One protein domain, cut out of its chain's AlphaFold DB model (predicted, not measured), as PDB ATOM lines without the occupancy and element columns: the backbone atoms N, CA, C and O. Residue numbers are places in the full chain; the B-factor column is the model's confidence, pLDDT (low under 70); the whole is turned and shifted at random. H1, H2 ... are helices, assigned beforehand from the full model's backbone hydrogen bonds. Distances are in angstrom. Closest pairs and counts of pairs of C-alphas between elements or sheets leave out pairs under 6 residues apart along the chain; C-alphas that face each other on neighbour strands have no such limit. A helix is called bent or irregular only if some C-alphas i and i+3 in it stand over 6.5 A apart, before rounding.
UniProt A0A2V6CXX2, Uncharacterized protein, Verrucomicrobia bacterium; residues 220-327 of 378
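AT A GLANCE: This is residues 220 to 327 of the 378 residues of an uncharacterized protein of Verrucomicrobia bacterium (UniProt A0A2V6CXX2). The model is a long, open loop of helices with few contacts between them: H1 leads into H2, which runs out along one long side, the short helices H3 and H4 make the turn at the far end, and the return passes through H5 and residues 281 to 286 into H6. H1 packs side by side on residues 287 to 296 of H6, and H7 folds back at a corner from the end of H6. The printed part has 108 residues, with seven named helices, H1 to H7 in order, and no named strand; the class is all helix. The whole is extended, with a radius of gyration of the C-alphas of 20.5 A and spans of 67 by 33 by 17 A.

HOW THE PARTS SIT: H1, residues 220 to 232, and H2, residues 235 to 253, form a helical hairpin. They touch through residues 225 to 229 and 235 to 236 alone, opposite ways at a steep tilt of 44 degrees; their closest C-alphas are those of Ala 228 and Val 236, 6.4 A apart. H3, residues 256 to 259, touches H4, residues 262 to 271, closest at the C-alphas of Ser 257 and Val 265, 5.4 A. H5, residues 276 to 280, touches residues 248 to 252 of H2, closest at the C-alphas of Cys 251 and Leu 279, 6.4 A. H6, residues 287 to 306, touches H1 with residues 287 to 296 alone, the same way at a shallow tilt of 33 degrees, only just short of steep; the closest C-alphas are those of Phe 222 and Pro 288, 4.2 A apart. H2 and H6 are apart. H7, residues 310 to 320, touches H6 only at the corner, closest at the C-alphas of Ile 304 and Phe 310, 5.5 A, opposite ways at a steep tilt of 41 degrees. Each O i to N i+4 pair is within hydrogen-bond range in H1, H4 and H6, against 13 of 15 in H2, 5 of 7 in H7 and 0 of 1 in H5, where 1 of 2 O i to N i+3 pairs is within range; H3 is too short for an O i to N i+4 pair.

IN THESE COORDINATES: H1 begins at C-alpha 220, (5.452, -25.796, -49.670), and is 18.6 A long. H2, 28.2 A, is only just irregular: C-alphas 239 and 242 are 6.9 A apart. H4 is 14.0 A long and H6 28.3 A. H7, 13.3 A, ends at C-alpha 320, (-21.853, -29.641, -39.395).

THE WHOLE: The two C-alphas farthest apart, those of Val 263 and Pro 308, are 66.6 A apart. Residues 258 to 263 stand free. The printed part has no cut and no long link. Mean pLDDT of the printed part is 79.4; residues 253 to 281 and 321 to 327 are under 70.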
ATOM      1  N   TYR A 220       6.287 -26.613 -48.777       96.69
ATOM      2  CA  TYR A 220       5.452 -25.796 -49.670       96.69
ATOM      3  C   TYR A 220       3.991 -26.242 -49.675       96.69
ATOM      4  O   TYR A 220       3.101 -25.399 -49.589       96.69
ATOM      5  N   ILE A 221       3.727 -27.551 -49.735       97.00
ATOM      6  CA  ILE A 221       2.357 -28.070 -49.643       97.00
ATOM      7  C   ILE A 221       1.732 -27.710 -48.293       97.00
ATOM      8  O   ILE A 221       0.595 -27.259 -48.269       97.00
ATOM      9  N   PHE A 222       2.469 -27.854 -47.189       97.69
ATOM     10  CA  PHE A 222       1.999 -27.463 -45.860       97.69
ATOM     11  C   PHE A 222       1.609 -25.982 -45.821       97.69
ATOM     12  O   PHE A 222       0.477 -25.666 -45.471       97.69
ATOM     13  N   ALA A 223       2.504 -25.089 -46.253       98.06
ATOM     14  CA  ALA A 223       2.246 -23.653 -46.266       98.06
ATOM     15  C   ALA A 223       1.014 -23.302 -47.115       98.06
ATOM     16  O   ALA A 223       0.142 -22.562 -46.664       98.06
ATOM     17  N   LEU A 224       0.897 -23.877 -48.316       98.19
ATOM     18  CA  LEU A 224      -0.246 -23.637 -49.197       98.19
ATOM     19  C   LEU A 224      -1.557 -24.196 -48.623       98.19
ATOM     20  O   LEU A 224      -2.586 -23.532 -48.724       98.19
ATOM     21  N   LEU A 225      -1.545 -25.377 -47.999       98.00
ATOM     22  CA  LEU A 225      -2.737 -25.933 -47.349       98.00
ATOM     23  C   LEU A 225      -3.176 -25.065 -46.167       98.00
ATOM     24  O   LEU A 225      -4.363 -24.768 -46.056       98.00
ATOM     25  N   THR A 226      -2.238 -24.600 -45.340       97.75
ATOM     26  CA  THR A 226      -2.527 -23.687 -44.225       97.75
ATOM     27  C   THR A 226      -3.131 -22.378 -44.728       97.75
ATOM     28  O   THR A 226      -4.161 -21.942 -44.220       97.75
ATOM     29  N   ILE A 227      -2.557 -21.784 -45.780       97.69
ATOM     30  CA  ILE A 227      -3.111 -20.586 -46.430       97.69
ATOM     31  C   ILE A 227      -4.541 -20.857 -46.919       97.69
ATOM     32  O   ILE A 227      -5.442 -20.084 -46.611       97.69
ATOM     33  N   ALA A 228      -4.787 -21.961 -47.632       97.19
ATOM     34  CA  ALA A 228      -6.124 -22.297 -48.129       97.19
ATOM     35  C   ALA A 228      -7.148 -22.472 -46.994       97.19
ATOM     36  O   ALA A 228      -8.288 -22.006 -47.104       97.19
ATOM     37  N   MET A 229      -6.737 -23.095 -45.888       95.25
ATOM     38  CA  MET A 229      -7.580 -23.245 -44.705       95.25
ATOM     39  C   MET A 229      -7.904 -21.915 -44.044       95.25
ATOM     40  O   MET A 229      -9.050 -21.693 -43.671       95.25
ATOM     41  N   LEU A 230      -6.942 -21.000 -43.959       95.44
ATOM     42  CA  LEU A 230      -7.186 -19.660 -43.428       95.44
ATOM     43  C   LEU A 230      -7.955 -18.747 -44.406       95.44
ATOM     44  O   LEU A 230      -8.303 -17.627 -44.042       95.44
ATOM     45  N   ILE A 231      -8.259 -19.209 -45.626       94.81
ATOM     46  CA  ILE A 231      -9.155 -18.517 -46.568       94.81
ATOM     47  C   ILE A 231     -10.599 -19.015 -46.428       94.81
ATOM     48  O   ILE A 231     -11.527 -18.209 -46.353       94.81
ATOM     49  N   LYS A 232     -10.826 -20.339 -46.447       92.62
ATOM     50  CA  LYS A 232     -12.194 -20.906 -46.504       92.62
ATOM     51  C   LYS A 232     -12.389 -22.185 -45.681       92.62
ATOM     52  O   LYS A 232     -13.359 -22.915 -45.893       92.62
ATOM     53  N   GLY A 233     -11.495 -22.452 -44.736       90.94
ATOM     54  CA  GLY A 233     -11.528 -23.628 -43.870       90.94
ATOM     55  C   GLY A 233     -11.081 -24.921 -44.570       90.94
ATOM     56  O   GLY A 233     -10.485 -24.886 -45.652       90.94
ATOM     57  N   PRO A 234     -11.389 -26.095 -43.993       91.69
ATOM     58  CA  PRO A 234     -10.876 -27.387 -44.456       91.69
ATOM     59  C   PRO A 234     -11.480 -27.866 -45.789       91.69
ATOM     60  O   PRO A 234     -11.113 -28.931 -46.281       91.69
ATOM     61  N   ILE A 235     -12.357 -27.076 -46.426       90.31
ATOM     62  CA  ILE A 235     -12.979 -27.404 -47.720       90.31
ATOM     63  C   ILE A 235     -11.954 -27.670 -48.833       90.31
ATOM     64  O   ILE A 235     -12.232 -28.416 -49.767       90.31
ATOM     65  N   VAL A 236     -10.739 -27.124 -48.713       93.69
ATOM     66  CA  VAL A 236      -9.618 -27.417 -49.618       93.69
ATOM     67  C   VAL A 236      -9.362 -28.925 -49.768       93.69
ATOM     68  O   VAL A 236      -9.025 -29.392 -50.857       93.69
ATOM     69  N   TYR A 237      -9.587 -29.718 -48.717       93.69
ATOM     70  CA  TYR A 237      -9.419 -31.171 -48.767       93.69
ATOM     71  C   TYR A 237     -10.460 -31.847 -49.654       93.69
ATOM     72  O   TYR A 237     -10.108 -32.761 -50.399       93.69
ATOM     73  N   ALA A 238     -11.703 -31.362 -49.644       90.31
ATOM     74  CA  ALA A 238     -12.764 -31.886 -50.496       90.31
ATOM     75  C   ALA A 238     -12.453 -31.685 -51.990       90.31
ATOM     76  O   ALA A 238     -12.806 -32.531 -52.806       90.31
ATOM     77  N   PHE A 239     -11.734 -30.617 -52.351       91.50
ATOM     78  CA  PHE A 239     -11.317 -30.377 -53.736       91.50
ATOM     79  C   PHE A 239     -10.105 -31.215 -54.169       91.50
ATOM     80  O   PHE A 239     -10.004 -31.588 -55.337       91.50
ATOM     81  N   LEU A 240      -9.174 -31.512 -53.257       94.00
ATOM     82  CA  LEU A 240      -7.905 -32.164 -53.605       94.00
ATOM     83  C   LEU A 240      -7.926 -33.687 -53.418       94.00
ATOM     84  O   LEU A 240      -7.440 -34.422 -54.283       94.00
ATOM     85  N   LEU A 241      -8.464 -34.175 -52.296       93.44
ATOM     86  CA  LEU A 241      -8.357 -35.584 -51.909       93.44
ATOM     87  C   LEU A 241      -9.038 -36.540 -52.896       93.44
ATOM     88  O   LEU A 241      -8.391 -37.530 -53.241       93.44
ATOM     89  N   PRO A 242     -10.255 -36.277 -53.421       92.12
ATOM     90  CA  PRO A 242     -10.888 -37.189 -54.374       92.12
ATOM     91  C   PRO A 242     -10.056 -37.386 -55.645       92.12
ATOM     92  O   PRO A 242      -9.868 -38.515 -56.096       92.12
ATOM     93  N   GLY A 243      -9.485 -36.306 -56.191       89.94
ATOM     94  CA  GLY A 243      -8.638 -36.370 -57.384       89.94
ATOM     95  C   GLY A 243      -7.335 -37.132 -57.137       89.94
ATOM     96  O   GLY A 243      -6.938 -37.975 -57.946       89.94
ATOM     97  N   ILE A 244      -6.691 -36.892 -55.990       91.25
ATOM     98  CA  ILE A 244      -5.469 -37.604 -55.601       91.25
ATOM     99  C   ILE A 244      -5.759 -39.090 -55.336       91.25
ATOM    100  O   ILE A 244      -4.986 -39.948 -55.768       91.25
ATOM    101  N   ALA A 245      -6.870 -39.406 -54.669       90.81
ATOM    102  CA  ALA A 245      -7.298 -40.774 -54.394       90.81
ATOM    103  C   ALA A 245      -7.605 -41.532 -55.692       90.81
ATOM    104  O   ALA A 245      -7.081 -42.628 -55.892       90.81
ATOM    105  N   LEU A 246      -8.360 -40.926 -56.614       89.69
ATOM    106  CA  LEU A 246      -8.671 -41.513 -57.919       89.69
ATOM    107  C   LEU A 246      -7.403 -41.758 -58.748       89.69
ATOM    108  O   LEU A 246      -7.245 -42.828 -59.340       89.69
ATOM    109  N   PHE A 247      -6.472 -40.798 -58.761       86.56
ATOM    110  CA  PHE A 247      -5.191 -40.954 -59.449       86.56
ATOM    111  C   PHE A 247      -4.377 -42.114 -58.861       86.56
ATOM    112  O   PHE A 247      -3.885 -42.965 -59.604       86.56
ATOM    113  N   GLN A 248      -4.269 -42.191 -57.531       84.56
ATOM    114  CA  GLN A 248      -3.558 -43.280 -56.858       84.56
ATOM    115  C   GLN A 248      -4.223 -44.635 -57.103       84.56
ATOM    116  O   GLN A 248      -3.530 -45.615 -57.372       84.56
ATOM    117  N   TRP A 249      -5.552 -44.697 -57.053       84.00
ATOM    118  CA  TRP A 249      -6.312 -45.912 -57.323       84.00
ATOM    119  C   TRP A 249      -6.097 -46.414 -58.754       84.00
ATOM    120  O   TRP A 249      -5.796 -47.593 -58.955       84.00
ATOM    121  N   LYS A 250      -6.155 -45.519 -59.749       82.81
ATOM    122  CA  LYS A 250      -5.894 -45.865 -61.154       82.81
ATOM    123  C   LYS A 250      -4.456 -46.344 -61.366       82.81
ATOM    124  O   LYS A 250      -4.244 -47.332 -62.066       82.81
ATOM    125  N   CYS A 251      -3.480 -45.688 -60.740       74.62
ATOM    126  CA  CYS A 251      -2.078 -46.103 -60.807       74.62
ATOM    127  C   CYS A 251      -1.846 -47.478 -60.160       74.62
ATOM    128  O   CYS A 251      -1.092 -48.273 -60.711       74.62
ATOM    129  N   ARG A 252      -2.529 -47.792 -59.049       71.06
ATOM    130  CA  ARG A 252      -2.452 -49.106 -58.382       71.06
ATOM    131  C   ARG A 252      -3.083 -50.239 -59.197       71.06
ATOM    132  O   ARG A 252      -2.617 -51.366 -59.115       71.06
ATOM    133  N   ARG A 253      -4.133 -49.965 -59.983       68.06
ATOM    134  CA  ARG A 253      -4.779 -50.976 -60.847       68.06
ATOM    135  C   ARG A 253      -3.933 -51.399 -62.047       68.06
ATOM    136  O   ARG A 253      -4.081 -52.516 -62.516       68.06
ATOM    137  N   HIS A 254      -3.065 -50.518 -62.536       61.47
ATOM    138  CA  HIS A 254      -2.155 -50.809 -63.645       61.47
ATOM    139  C   HIS A 254      -0.823 -51.434 -63.196       61.47
ATOM    140  O   HIS A 254       0.094 -51.542 -64.008       61.47
ATOM    141  N   ASP A 255      -0.703 -51.829 -61.925       59.03
ATOM    142  CA  ASP A 255       0.467 -52.528 -61.401       59.03
ATOM    143  C   ASP A 255       0.440 -54.016 -61.824       59.03
ATOM    144  O   ASP A 255      -0.410 -54.773 -61.340       59.03
ATOM    145  N   PRO A 256       1.344 -54.470 -62.717       54.91
ATOM    146  CA  PRO A 256       1.315 -55.834 -63.249       54.91
ATOM    147  C   PRO A 256       1.655 -56.899 -62.204       54.91
ATOM    148  O   PRO A 256       1.346 -58.073 -62.426       54.91
ATOM    149  N   SER A 257       2.242 -56.506 -61.064       55.03
ATOM    150  CA  SER A 257       2.555 -57.393 -59.931       55.03
ATOM    151  C   SER A 257       1.327 -58.076 -59.328       55.03
ATOM    152  O   SER A 257       1.440 -59.143 -58.728       55.03
ATOM    153  N   ARG A 258       0.133 -57.521 -59.560       55.38
ATOM    154  CA  ARG A 258      -1.139 -58.080 -59.091       55.38
ATOM    155  C   ARG A 258      -1.755 -59.116 -60.046       55.38
ATOM    156  O   ARG A 258      -2.722 -59.771 -59.682       55.38
ATOM    157  N   THR A 259      -1.194 -59.275 -61.247       58.78
ATOM    158  CA  THR A 259      -1.690 -60.195 -62.290       58.78
ATOM    159  C   THR A 259      -1.161 -61.628 -62.129       58.78
ATOM    160  O   THR A 259      -1.461 -62.480 -62.955       58.78
ATOM    161  N   GLY A 260      -0.335 -61.902 -61.110       57.38
ATOM    162  CA  GLY A 260       0.199 -63.241 -60.804       57.38
ATOM    163  C   GLY A 260       1.182 -63.819 -61.833       57.38
ATOM    164  O   GLY A 260       1.743 -64.884 -61.614       57.38
ATOM    165  N   ASN A 261       1.422 -63.128 -62.949       68.12
ATOM    166  CA  ASN A 261       2.280 -63.615 -64.020       68.12
ATOM    167  C   ASN A 261       3.736 -63.188 -63.786       68.12
ATOM    168  O   ASN A 261       4.145 -62.089 -64.170       68.12
ATOM    169  N   SER A 262       4.520 -64.065 -63.158       63.41
ATOM    170  CA  SER A 262       5.918 -63.843 -62.755       63.41
ATOM    171  C   SER A 262       6.817 -63.335 -63.889       63.41
ATOM    172  O   SER A 262       7.720 -62.537 -63.649       63.41
ATOM    173  N   VAL A 263       6.529 -63.721 -65.137       68.00
ATOM    174  CA  VAL A 263       7.260 -63.263 -66.329       68.00
ATOM    175  C   VAL A 263       6.911 -61.812 -66.673       68.00
ATOM    176  O   VAL A 263       7.803 -61.019 -66.960       68.00
ATOM    177  N   ALA A 264       5.638 -61.418 -66.570       63.19
ATOM    178  CA  ALA A 264       5.217 -60.026 -66.753       63.19
ATOM    179  C   ALA A 264       5.768 -59.117 -65.643       63.19
ATOM    180  O   ALA A 264       6.157 -57.982 -65.918       63.19
ATOM    181  N   VAL A 265       5.863 -59.625 -64.410       61.44
ATOM    182  CA  VAL A 265       6.470 -58.914 -63.272       61.44
ATOM    183  C   VAL A 265       7.974 -58.738 -63.466       61.44
ATOM    184  O   VAL A 265       8.474 -57.624 -63.318       61.44
ATOM    185  N   ALA A 266       8.689 -59.793 -63.868       62.62
ATOM    186  CA  ALA A 266      10.122 -59.732 -64.143       62.62
ATOM    187  C   ALA A 266      10.442 -58.831 -65.353       62.62
ATOM    188  O   ALA A 266      11.349 -58.000 -65.282       62.62
ATOM    189  N   LEU A 267       9.660 -58.909 -66.437       61.91
ATOM    190  CA  LEU A 267       9.796 -58.035 -67.611       61.91
ATOM    191  C   LEU A 267       9.445 -56.571 -67.298       61.91
ATOM    192  O   LEU A 267      10.072 -55.661 -67.839       61.91
ATOM    193  N   TRP A 268       8.482 -56.313 -66.411       56.59
ATOM    194  CA  TRP A 268       8.141 -54.959 -65.960       56.59
ATOM    195  C   TRP A 268       9.199 -54.364 -65.020       56.59
ATOM    196  O   TRP A 268       9.571 -53.192 -65.174       56.59
ATOM    197  N   ALA A 269       9.726 -55.177 -64.098       57.41
ATOM    198  CA  ALA A 269      10.794 -54.814 -63.167       57.41
ATOM    199  C   ALA A 269      12.106 -54.479 -63.898       57.41
ATOM    200  O   ALA A 269      12.776 -53.507 -63.553       57.41
ATOM    201  N   THR A 270      12.429 -55.231 -64.953       59.91
ATOM    202  CA  THR A 270      13.636 -55.030 -65.773       59.91
ATOM    203  C   THR A 270      13.492 -53.899 -66.794       59.91
ATOM    204  O   THR A 270      14.457 -53.174 -67.028       59.91
ATOM    205  N   ARG A 271      12.297 -53.660 -67.365       53.84
ATOM    206  CA  ARG A 271      12.085 -52.545 -68.313       53.84
ATOM    207  C   ARG A 271      11.873 -51.181 -67.662       53.84
ATOM    208  O   ARG A 271      12.079 -50.172 -68.338       53.84
ATOM    209  N   THR A 272      11.425 -51.089 -66.405       50.03
ATOM    210  CA  THR A 272      10.980 -49.789 -65.874       50.03
ATOM    211  C   THR A 272      11.202 -49.531 -64.372       50.03
ATOM    212  O   THR A 272      10.242 -49.376 -63.614       50.03
ATOM    213  N   PRO A 273      12.439 -49.217 -63.938       51.78
ATOM    214  CA  PRO A 273      12.687 -48.566 -62.638       51.78
ATOM    215  C   PRO A 273      11.988 -47.192 -62.481       51.78
ATOM    216  O   PRO A 273      12.014 -46.577 -61.412       51.78
ATOM    217  N   ARG A 274      11.354 -46.688 -63.551       50.25
ATOM    218  CA  ARG A 274      10.533 -45.469 -63.588       50.25
ATOM    219  C   ARG A 274       9.066 -45.694 -63.183       50.25
ATOM    220  O   ARG A 274       8.432 -44.727 -62.772       50.25
ATOM    221  N   THR A 275       8.515 -46.909 -63.284       47.44
ATOM    222  CA  THR A 275       7.069 -47.151 -63.074       47.44
ATOM    223  C   THR A 275       6.735 -47.456 -61.614       47.44
ATOM    224  O   THR A 275       5.775 -46.890 -61.099       47.44
ATOM    225  N   ALA A 276       7.585 -48.195 -60.892       48.34
ATOM    226  CA  ALA A 276       7.478 -48.324 -59.430       48.34
ATOM    227  C   ALA A 276       7.588 -46.955 -58.716       48.34
ATOM    228  O   ALA A 276       6.884 -46.681 -57.746       48.34
ATOM    229  N   ARG A 277       8.375 -46.027 -59.283       51.53
ATOM    230  CA  ARG A 277       8.502 -44.628 -58.827       51.53
ATOM    231  C   ARG A 277       7.230 -43.785 -59.038       51.53
ATOM    232  O   ARG A 277       7.043 -42.780 -58.357       51.53
ATOM    233  N   ARG A 278       6.323 -44.179 -59.947       49.72
ATOM    234  CA  ARG A 278       5.058 -43.454 -60.212       49.72
ATOM    235  C   ARG A 278       4.019 -43.619 -59.107       49.72
ATOM    236  O   ARG A 278       3.189 -42.727 -58.947       49.72
ATOM    237  N   LEU A 279       4.074 -44.698 -58.321       50.56
ATOM    238  CA  LEU A 279       3.129 -44.929 -57.220       50.56
ATOM    239  C   LEU A 279       3.290 -43.909 -56.073       50.56
ATOM    240  O   LEU A 279       2.344 -43.682 -55.324       50.56
ATOM    241  N   GLN A 280       4.431 -43.215 -55.995       56.09
ATOM    242  CA  GLN A 280       4.687 -42.120 -55.048       56.09
ATOM    243  C   GLN A 280       4.355 -40.717 -55.607       56.09
ATOM    244  O   GLN A 280       4.536 -39.711 -54.923       56.09
ATOM    245  N   GLY A 281       3.878 -40.609 -56.853       65.75
ATOM    246  CA  GLY A 281       3.940 -39.353 -57.614       65.75
ATOM    247  C   GLY A 281       2.998 -38.231 -57.163       65.75
ATOM    248  O   GLY A 281       3.333 -37.063 -57.341       65.75
ATOM    249  N   ALA A 282       1.842 -38.555 -56.574       80.25
ATOM    250  CA  ALA A 282       0.813 -37.557 -56.248       80.25
ATOM    251  C   ALA A 282       0.682 -37.239 -54.752       80.25
ATOM    252  O   ALA A 282       0.211 -36.159 -54.408       80.25
ATOM    253  N   TRP A 283       1.075 -38.165 -53.869       89.00
ATOM    254  CA  TRP A 283       0.871 -38.024 -52.429       89.00
ATOM    255  C   TRP A 283       2.114 -37.445 -51.742       89.00
ATOM    256  O   TRP A 283       3.137 -38.128 -51.680       89.00
ATOM    257  N   PRO A 284       2.048 -36.226 -51.179       88.50
ATOM    258  CA  PRO A 284       3.192 -35.598 -50.517       88.50
ATOM    259  C   PRO A 284       3.491 -36.168 -49.115       88.50
ATOM    260  O   PRO A 284       4.434 -35.721 -48.464       88.50
ATOM    261  N   GLY A 285       2.716 -37.155 -48.650       89.75
ATOM    262  CA  GLY A 285       2.747 -37.676 -47.280       89.75
ATOM    263  C   GLY A 285       1.673 -37.036 -46.398       89.75
ATOM    264  O   GLY A 285       1.084 -36.033 -46.780       89.75
ATOM    265  N   TRP A 286       1.422 -37.614 -45.220       92.38
ATOM    266  CA  TRP A 286       0.363 -37.172 -44.295       92.38
ATOM    267  C   TRP A 286       0.698 -35.889 -43.534       92.38
ATOM    268  O   TRP A 286      -0.196 -35.100 -43.245       92.38
ATOM    269  N   TRP A 287       1.982 -35.660 -43.249       95.56
ATOM    270  CA  TRP A 287       2.434 -34.553 -42.406       95.56
ATOM    271  C   TRP A 287       1.908 -33.169 -42.843       95.56
ATOM    272  O   TRP A 287       1.309 -32.504 -42.006       95.56
ATOM    273  N   PRO A 288       2.023 -32.731 -44.119       95.69
ATOM    274  CA  PRO A 288       1.510 -31.422 -44.535       95.69
ATOM    275  C   PRO A 288       0.006 -31.230 -44.312       95.69
ATOM    276  O   PRO A 288      -0.443 -30.118 -44.041       95.69
ATOM    277  N   TRP A 289      -0.770 -32.309 -44.415       95.81
ATOM    278  CA  TRP A 289      -2.213 -32.290 -44.191       95.81
ATOM    279  C   TRP A 289      -2.494 -32.163 -42.697       95.81
ATOM    280  O   TRP A 289      -3.057 -31.172 -42.256       95.81
ATOM    281  N   LEU A 290      -1.995 -33.091 -41.883       97.00
ATOM    282  CA  LEU A 290      -2.255 -33.062 -40.441       97.00
ATOM    283  C   LEU A 290      -1.731 -31.782 -39.776       97.00
ATOM    284  O   LEU A 290      -2.424 -31.204 -38.945       97.00
ATOM    285  N   ALA A 291      -0.557 -31.296 -40.182       97.00
ATOM    286  CA  ALA A 291       0.004 -30.060 -39.650       97.00
ATOM    287  C   ALA A 291      -0.827 -28.827 -40.038       97.00
ATOM    288  O   ALA A 291      -1.081 -27.978 -39.187       97.00
ATOM    289  N   SER A 292      -1.279 -28.717 -41.297       97.25
ATOM    290  CA  SER A 292      -2.123 -27.583 -41.722       97.25
ATOM    291  C   SER A 292      -3.477 -27.597 -41.018       97.25
ATOM    292  O   SER A 292      -3.930 -26.556 -40.540       97.25
ATOM    293  N   LEU A 293      -4.070 -28.785 -40.865       96.38
ATOM    294  CA  LEU A 293      -5.282 -28.970 -40.076       96.38
ATOM    295  C   LEU A 293      -5.061 -28.575 -38.614       96.38
ATOM    296  O   LEU A 293      -5.897 -27.881 -38.054       96.38
ATOM    297  N   GLY A 294      -3.929 -28.951 -38.014       96.88
ATOM    298  CA  GLY A 294      -3.569 -28.557 -36.654       96.88
ATOM    299  C   GLY A 294      -3.533 -27.037 -36.475       96.88
ATOM    300  O   GLY A 294      -4.167 -26.520 -35.561       96.88
ATOM    301  N   VAL A 295      -2.880 -26.306 -37.386       96.31
ATOM    302  CA  VAL A 295      -2.851 -24.829 -37.354       96.31
ATOM    303  C   VAL A 295      -4.258 -24.241 -37.460       96.31
ATOM    304  O   VAL A 295      -4.605 -23.321 -36.723       96.31
ATOM    305  N   PHE A 296      -5.085 -24.782 -38.351       94.62
ATOM    306  CA  PHE A 296      -6.469 -24.344 -38.484       94.62
ATOM    307  C   PHE A 296      -7.291 -24.621 -37.215       94.62
ATOM    308  O   PHE A 296      -8.031 -23.752 -36.757       94.62
ATOM    309  N   LEU A 297      -7.129 -25.799 -36.611       94.94
ATOM    310  CA  LEU A 297      -7.808 -26.165 -35.371       94.94
ATOM    311  C   LEU A 297      -7.378 -25.284 -34.195       94.94
ATOM    312  O   LEU A 297      -8.218 -24.978 -33.361       94.94
ATOM    313  N   LEU A 298      -6.127 -24.818 -34.144       95.12
ATOM    314  CA  LEU A 298      -5.699 -23.847 -33.130       95.12
ATOM    315  C   LEU A 298      -6.484 -22.533 -33.228       95.12
ATOM    316  O   LEU A 298      -6.913 -22.003 -32.206       95.12
ATOM    317  N   TRP A 299      -6.728 -22.035 -34.445       94.12
ATOM    318  CA  TRP A 299      -7.588 -20.863 -34.648       94.12
ATOM    319  C   TRP A 299      -9.044 -21.148 -34.245       94.12
ATOM    320  O   TRP A 299      -9.669 -20.327 -33.582       94.12
ATOM    321  N   VAL A 300      -9.575 -22.333 -34.566       92.69
ATOM    322  CA  VAL A 300     -10.928 -22.740 -34.141       92.69
ATOM    323  C   VAL A 300     -11.042 -22.815 -32.615       92.69
ATOM    324  O   VAL A 300     -12.006 -22.304 -32.056       92.69
ATOM    325  N   ILE A 301     -10.063 -23.421 -31.937       93.62
ATOM    326  CA  ILE A 301     -10.025 -23.526 -30.472       93.62
ATOM    327  C   ILE A 301      -9.979 -22.131 -29.849       93.62
ATOM    328  O   ILE A 301     -10.752 -21.849 -28.938       93.62
ATOM    329  N   GLY A 302      -9.129 -21.243 -30.369       93.00
ATOM    330  CA  GLY A 302      -9.097 -19.853 -29.924       93.00
ATOM    331  C   GLY A 302     -10.454 -19.163 -30.087       93.00
ATOM    332  O   GLY A 302     -10.889 -18.483 -29.166       93.00
ATOM    333  N   GLY A 303     -11.157 -19.392 -31.198       90.12
ATOM    334  CA  GLY A 303     -12.485 -18.821 -31.429       90.12
ATOM    335  C   GLY A 303     -13.519 -19.319 -30.426       90.12
ATOM    336  O   GLY A 303     -14.275 -18.523 -29.883       90.12
ATOM    337  N   ILE A 304     -13.507 -20.617 -30.114       91.25
ATOM    338  CA  ILE A 304     -14.407 -21.214 -29.112       91.25
ATOM    339  C   ILE A 304     -14.161 -20.630 -27.715       91.25
ATOM    340  O   ILE A 304     -15.113 -20.427 -26.967       91.25
ATOM    341  N   LEU A 305     -12.899 -20.386 -27.355       92.19
ATOM    342  CA  LEU A 305     -12.530 -19.907 -26.022       92.19
ATOM    343  C   LEU A 305     -12.713 -18.395 -25.848       92.19
ATOM    344  O   LEU A 305     -12.971 -17.949 -24.734       92.19
ATOM    345  N   LEU A 306     -12.537 -17.614 -26.917       89.19
ATOM    346  CA  LEU A 306     -12.468 -16.152 -26.845       89.19
ATOM    347  C   LEU A 306     -13.756 -15.455 -27.295       89.19
ATOM    348  O   LEU A 306     -14.006 -14.339 -26.849       89.19
ATOM    349  N   GLU A 307     -14.571 -16.083 -28.146       87.56
ATOM    350  CA  GLU A 307     -15.762 -15.453 -28.724       87.56
ATOM    351  C   GLU A 307     -17.046 -16.228 -28.389       87.56
ATOM    352  O   GLU A 307     -17.268 -17.343 -28.888       87.56
ATOM    353  N   PRO A 308     -17.951 -15.633 -27.589       84.81
ATOM    354  CA  PRO A 308     -19.265 -16.205 -27.328       84.81
ATOM    355  C   PRO A 308     -20.032 -16.456 -28.636       84.81
ATOM    356  O   PRO A 308     -20.161 -15.581 -29.486       84.81
ATOM    357  N   GLY A 309     -20.553 -17.671 -28.811       82.50
ATOM    358  CA  GLY A 309     -21.335 -18.045 -29.997       82.50
ATOM    359  C   GLY A 309     -20.519 -18.533 -31.201       82.50
ATOM    360  O   GLY A 309     -21.117 -19.064 -32.140       82.50
ATOM    361  N   PHE A 310     -19.180 -18.474 -31.163       87.94
ATOM    362  CA  PHE A 310     -18.330 -18.991 -32.247       87.94
ATOM    363  C   PHE A 310     -18.600 -20.471 -32.548       87.94
ATOM    364  O   PHE A 310     -18.699 -20.872 -33.706       87.94
ATOM    365  N   PHE A 311     -18.767 -21.293 -31.508       87.06
ATOM    366  CA  PHE A 311     -19.058 -22.717 -31.673       87.06
ATOM    367  C   PHE A 311     -20.351 -22.952 -32.471       87.06
ATOM    368  O   PHE A 311     -20.357 -23.720 -33.433       87.06
ATOM    369  N   ASN A 312     -21.429 -22.248 -32.129       84.62
ATOM    370  CA  ASN A 312     -22.722 -22.418 -32.788       84.62
ATOM    371  C   ASN A 312     -22.688 -21.920 -34.243       84.62
ATOM    372  O   ASN A 312     -23.139 -22.621 -35.148       84.62
ATOM    373  N   GLU A 313     -22.106 -20.746 -34.491       83.25
ATOM    374  CA  GLU A 313     -22.098 -20.143 -35.831       83.25
ATOM    375  C   GLU A 313     -21.071 -20.773 -36.781       83.25
ATOM    376  O   GLU A 313     -21.338 -20.954 -37.970       83.25
ATOM    377  N   VAL A 314     -19.883 -21.128 -36.290       83.12
ATOM    378  CA  VAL A 314     -18.788 -21.605 -37.148       83.12
ATOM    379  C   VAL A 314     -18.718 -23.128 -37.171       83.12
ATOM    380  O   VAL A 314     -18.616 -23.728 -38.241       83.12
ATOM    381  N   VAL A 315     -18.798 -23.784 -36.011       82.88
ATOM    382  CA  VAL A 315     -18.653 -25.245 -35.939       82.88
ATOM    383  C   VAL A 315     -19.962 -25.934 -36.301       82.88
ATOM    384  O   VAL A 315     -20.000 -26.736 -37.236       82.88
ATOM    385  N   ILE A 316     -21.045 -25.597 -35.603       83.12
ATOM    386  CA  ILE A 316     -22.335 -26.248 -35.828       83.12
ATOM    387  C   ILE A 316     -22.919 -25.819 -37.169       83.12
ATOM    388  O   ILE A 316     -23.136 -26.663 -38.031       83.12
ATOM    389  N   ARG A 317     -23.140 -24.524 -37.397       79.12
ATOM    390  CA  ARG A 317     -23.845 -24.061 -38.598       79.12
ATOM    391  C   ARG A 317     -23.017 -24.197 -39.879       79.12
ATOM    392  O   ARG A 317     -23.553 -24.598 -40.908       79.12
ATOM    393  N   GLU A 318     -21.721 -23.894 -39.837       79.31
ATOM    394  CA  GLU A 318     -20.889 -23.839 -41.050       79.31
ATOM    395  C   GLU A 318     -20.079 -25.101 -41.347       79.31
ATOM    396  O   GLU A 318     -19.782 -25.339 -42.522       79.31
ATOM    397  N   PHE A 319     -19.745 -25.933 -40.355       76.44
ATOM    398  CA  PHE A 319     -19.114 -27.233 -40.615       76.44
ATOM    399  C   PHE A 319     -20.107 -28.385 -40.564       76.44
ATOM    400  O   PHE A 319     -20.183 -29.121 -41.544       76.44
ATOM    401  N   LEU A 320     -20.891 -28.534 -39.494       73.81
ATOM    402  CA  LEU A 320     -21.853 -29.641 -39.395       73.81
ATOM    403  C   LEU A 320     -23.112 -29.399 -40.235       73.81
ATOM    404  O   LEU A 320     -23.571 -30.305 -40.925       73.81
ATOM    405  N   GLY A 321     -23.619 -28.167 -40.261       64.56
ATOM    406  CA  GLY A 321     -24.814 -27.779 -41.011       64.56
ATOM    407  C   GLY A 321     -24.662 -27.931 -42.524       64.56
ATOM    408  O   GLY A 321     -25.653 -28.120 -43.215       64.56
ATOM    409  N   ARG A 322     -23.427 -27.947 -43.050       66.56
ATOM    410  CA  ARG A 322     -23.167 -28.258 -44.469       66.56
ATOM    411  C   ARG A 322     -23.327 -29.739 -44.817       66.56
ATOM    412  O   ARG A 322     -23.468 -30.057 -45.995       66.56
ATOM    413  N   PHE A 323     -23.275 -30.625 -43.824       61.16
ATOM    414  CA  PHE A 323     -23.511 -32.063 -43.981       61.16
ATOM    415  C   PHE A 323     -24.899 -32.493 -43.478       61.16
ATOM    416  O   PHE A 323     -25.312 -33.614 -43.759       61.16
ATOM    417  N   GLY A 324     -25.609 -31.624 -42.752       53.19
ATOM    418  CA  GLY A 324     -26.996 -31.826 -42.332       53.19
ATOM    419  C   GLY A 324     -28.000 -31.291 -43.357       53.19
ATOM    420  O   GLY A 324     -27.756 -30.284 -44.018       53.19
ATOM    421  N   GLU A 325     -29.156 -31.946 -43.471       51.62
ATOM    422  CA  GLU A 325     -30.222 -31.631 -44.444       51.62
ATOM    423  C   GLU A 325     -30.841 -30.224 -44.294       51.62
ATOM    424  O   GLU A 325     -31.607 -29.785 -45.147       51.62
ATOM    425  N   THR A 326     -30.520 -29.488 -43.228       48.31
ATOM    426  CA  THR A 326     -31.235 -28.267 -42.832       48.31
ATOM    427  C   THR A 326     -30.747 -26.978 -43.501       48.31
ATOM    428  O   THR A 326     -31.434 -25.964 -43.399       48.31
ATOM    429  N   VAL A 327     -29.597 -26.976 -44.195       49.75
ATOM    430  CA  VAL A 327     -29.000 -25.741 -44.766       49.75
ATOM    431  C   VAL A 327     -28.777 -25.806 -46.286       49.75
ATOM    432  O   VAL A 327     -28.656 -24.770 -46.941       49.75
TER     433      VAL A 327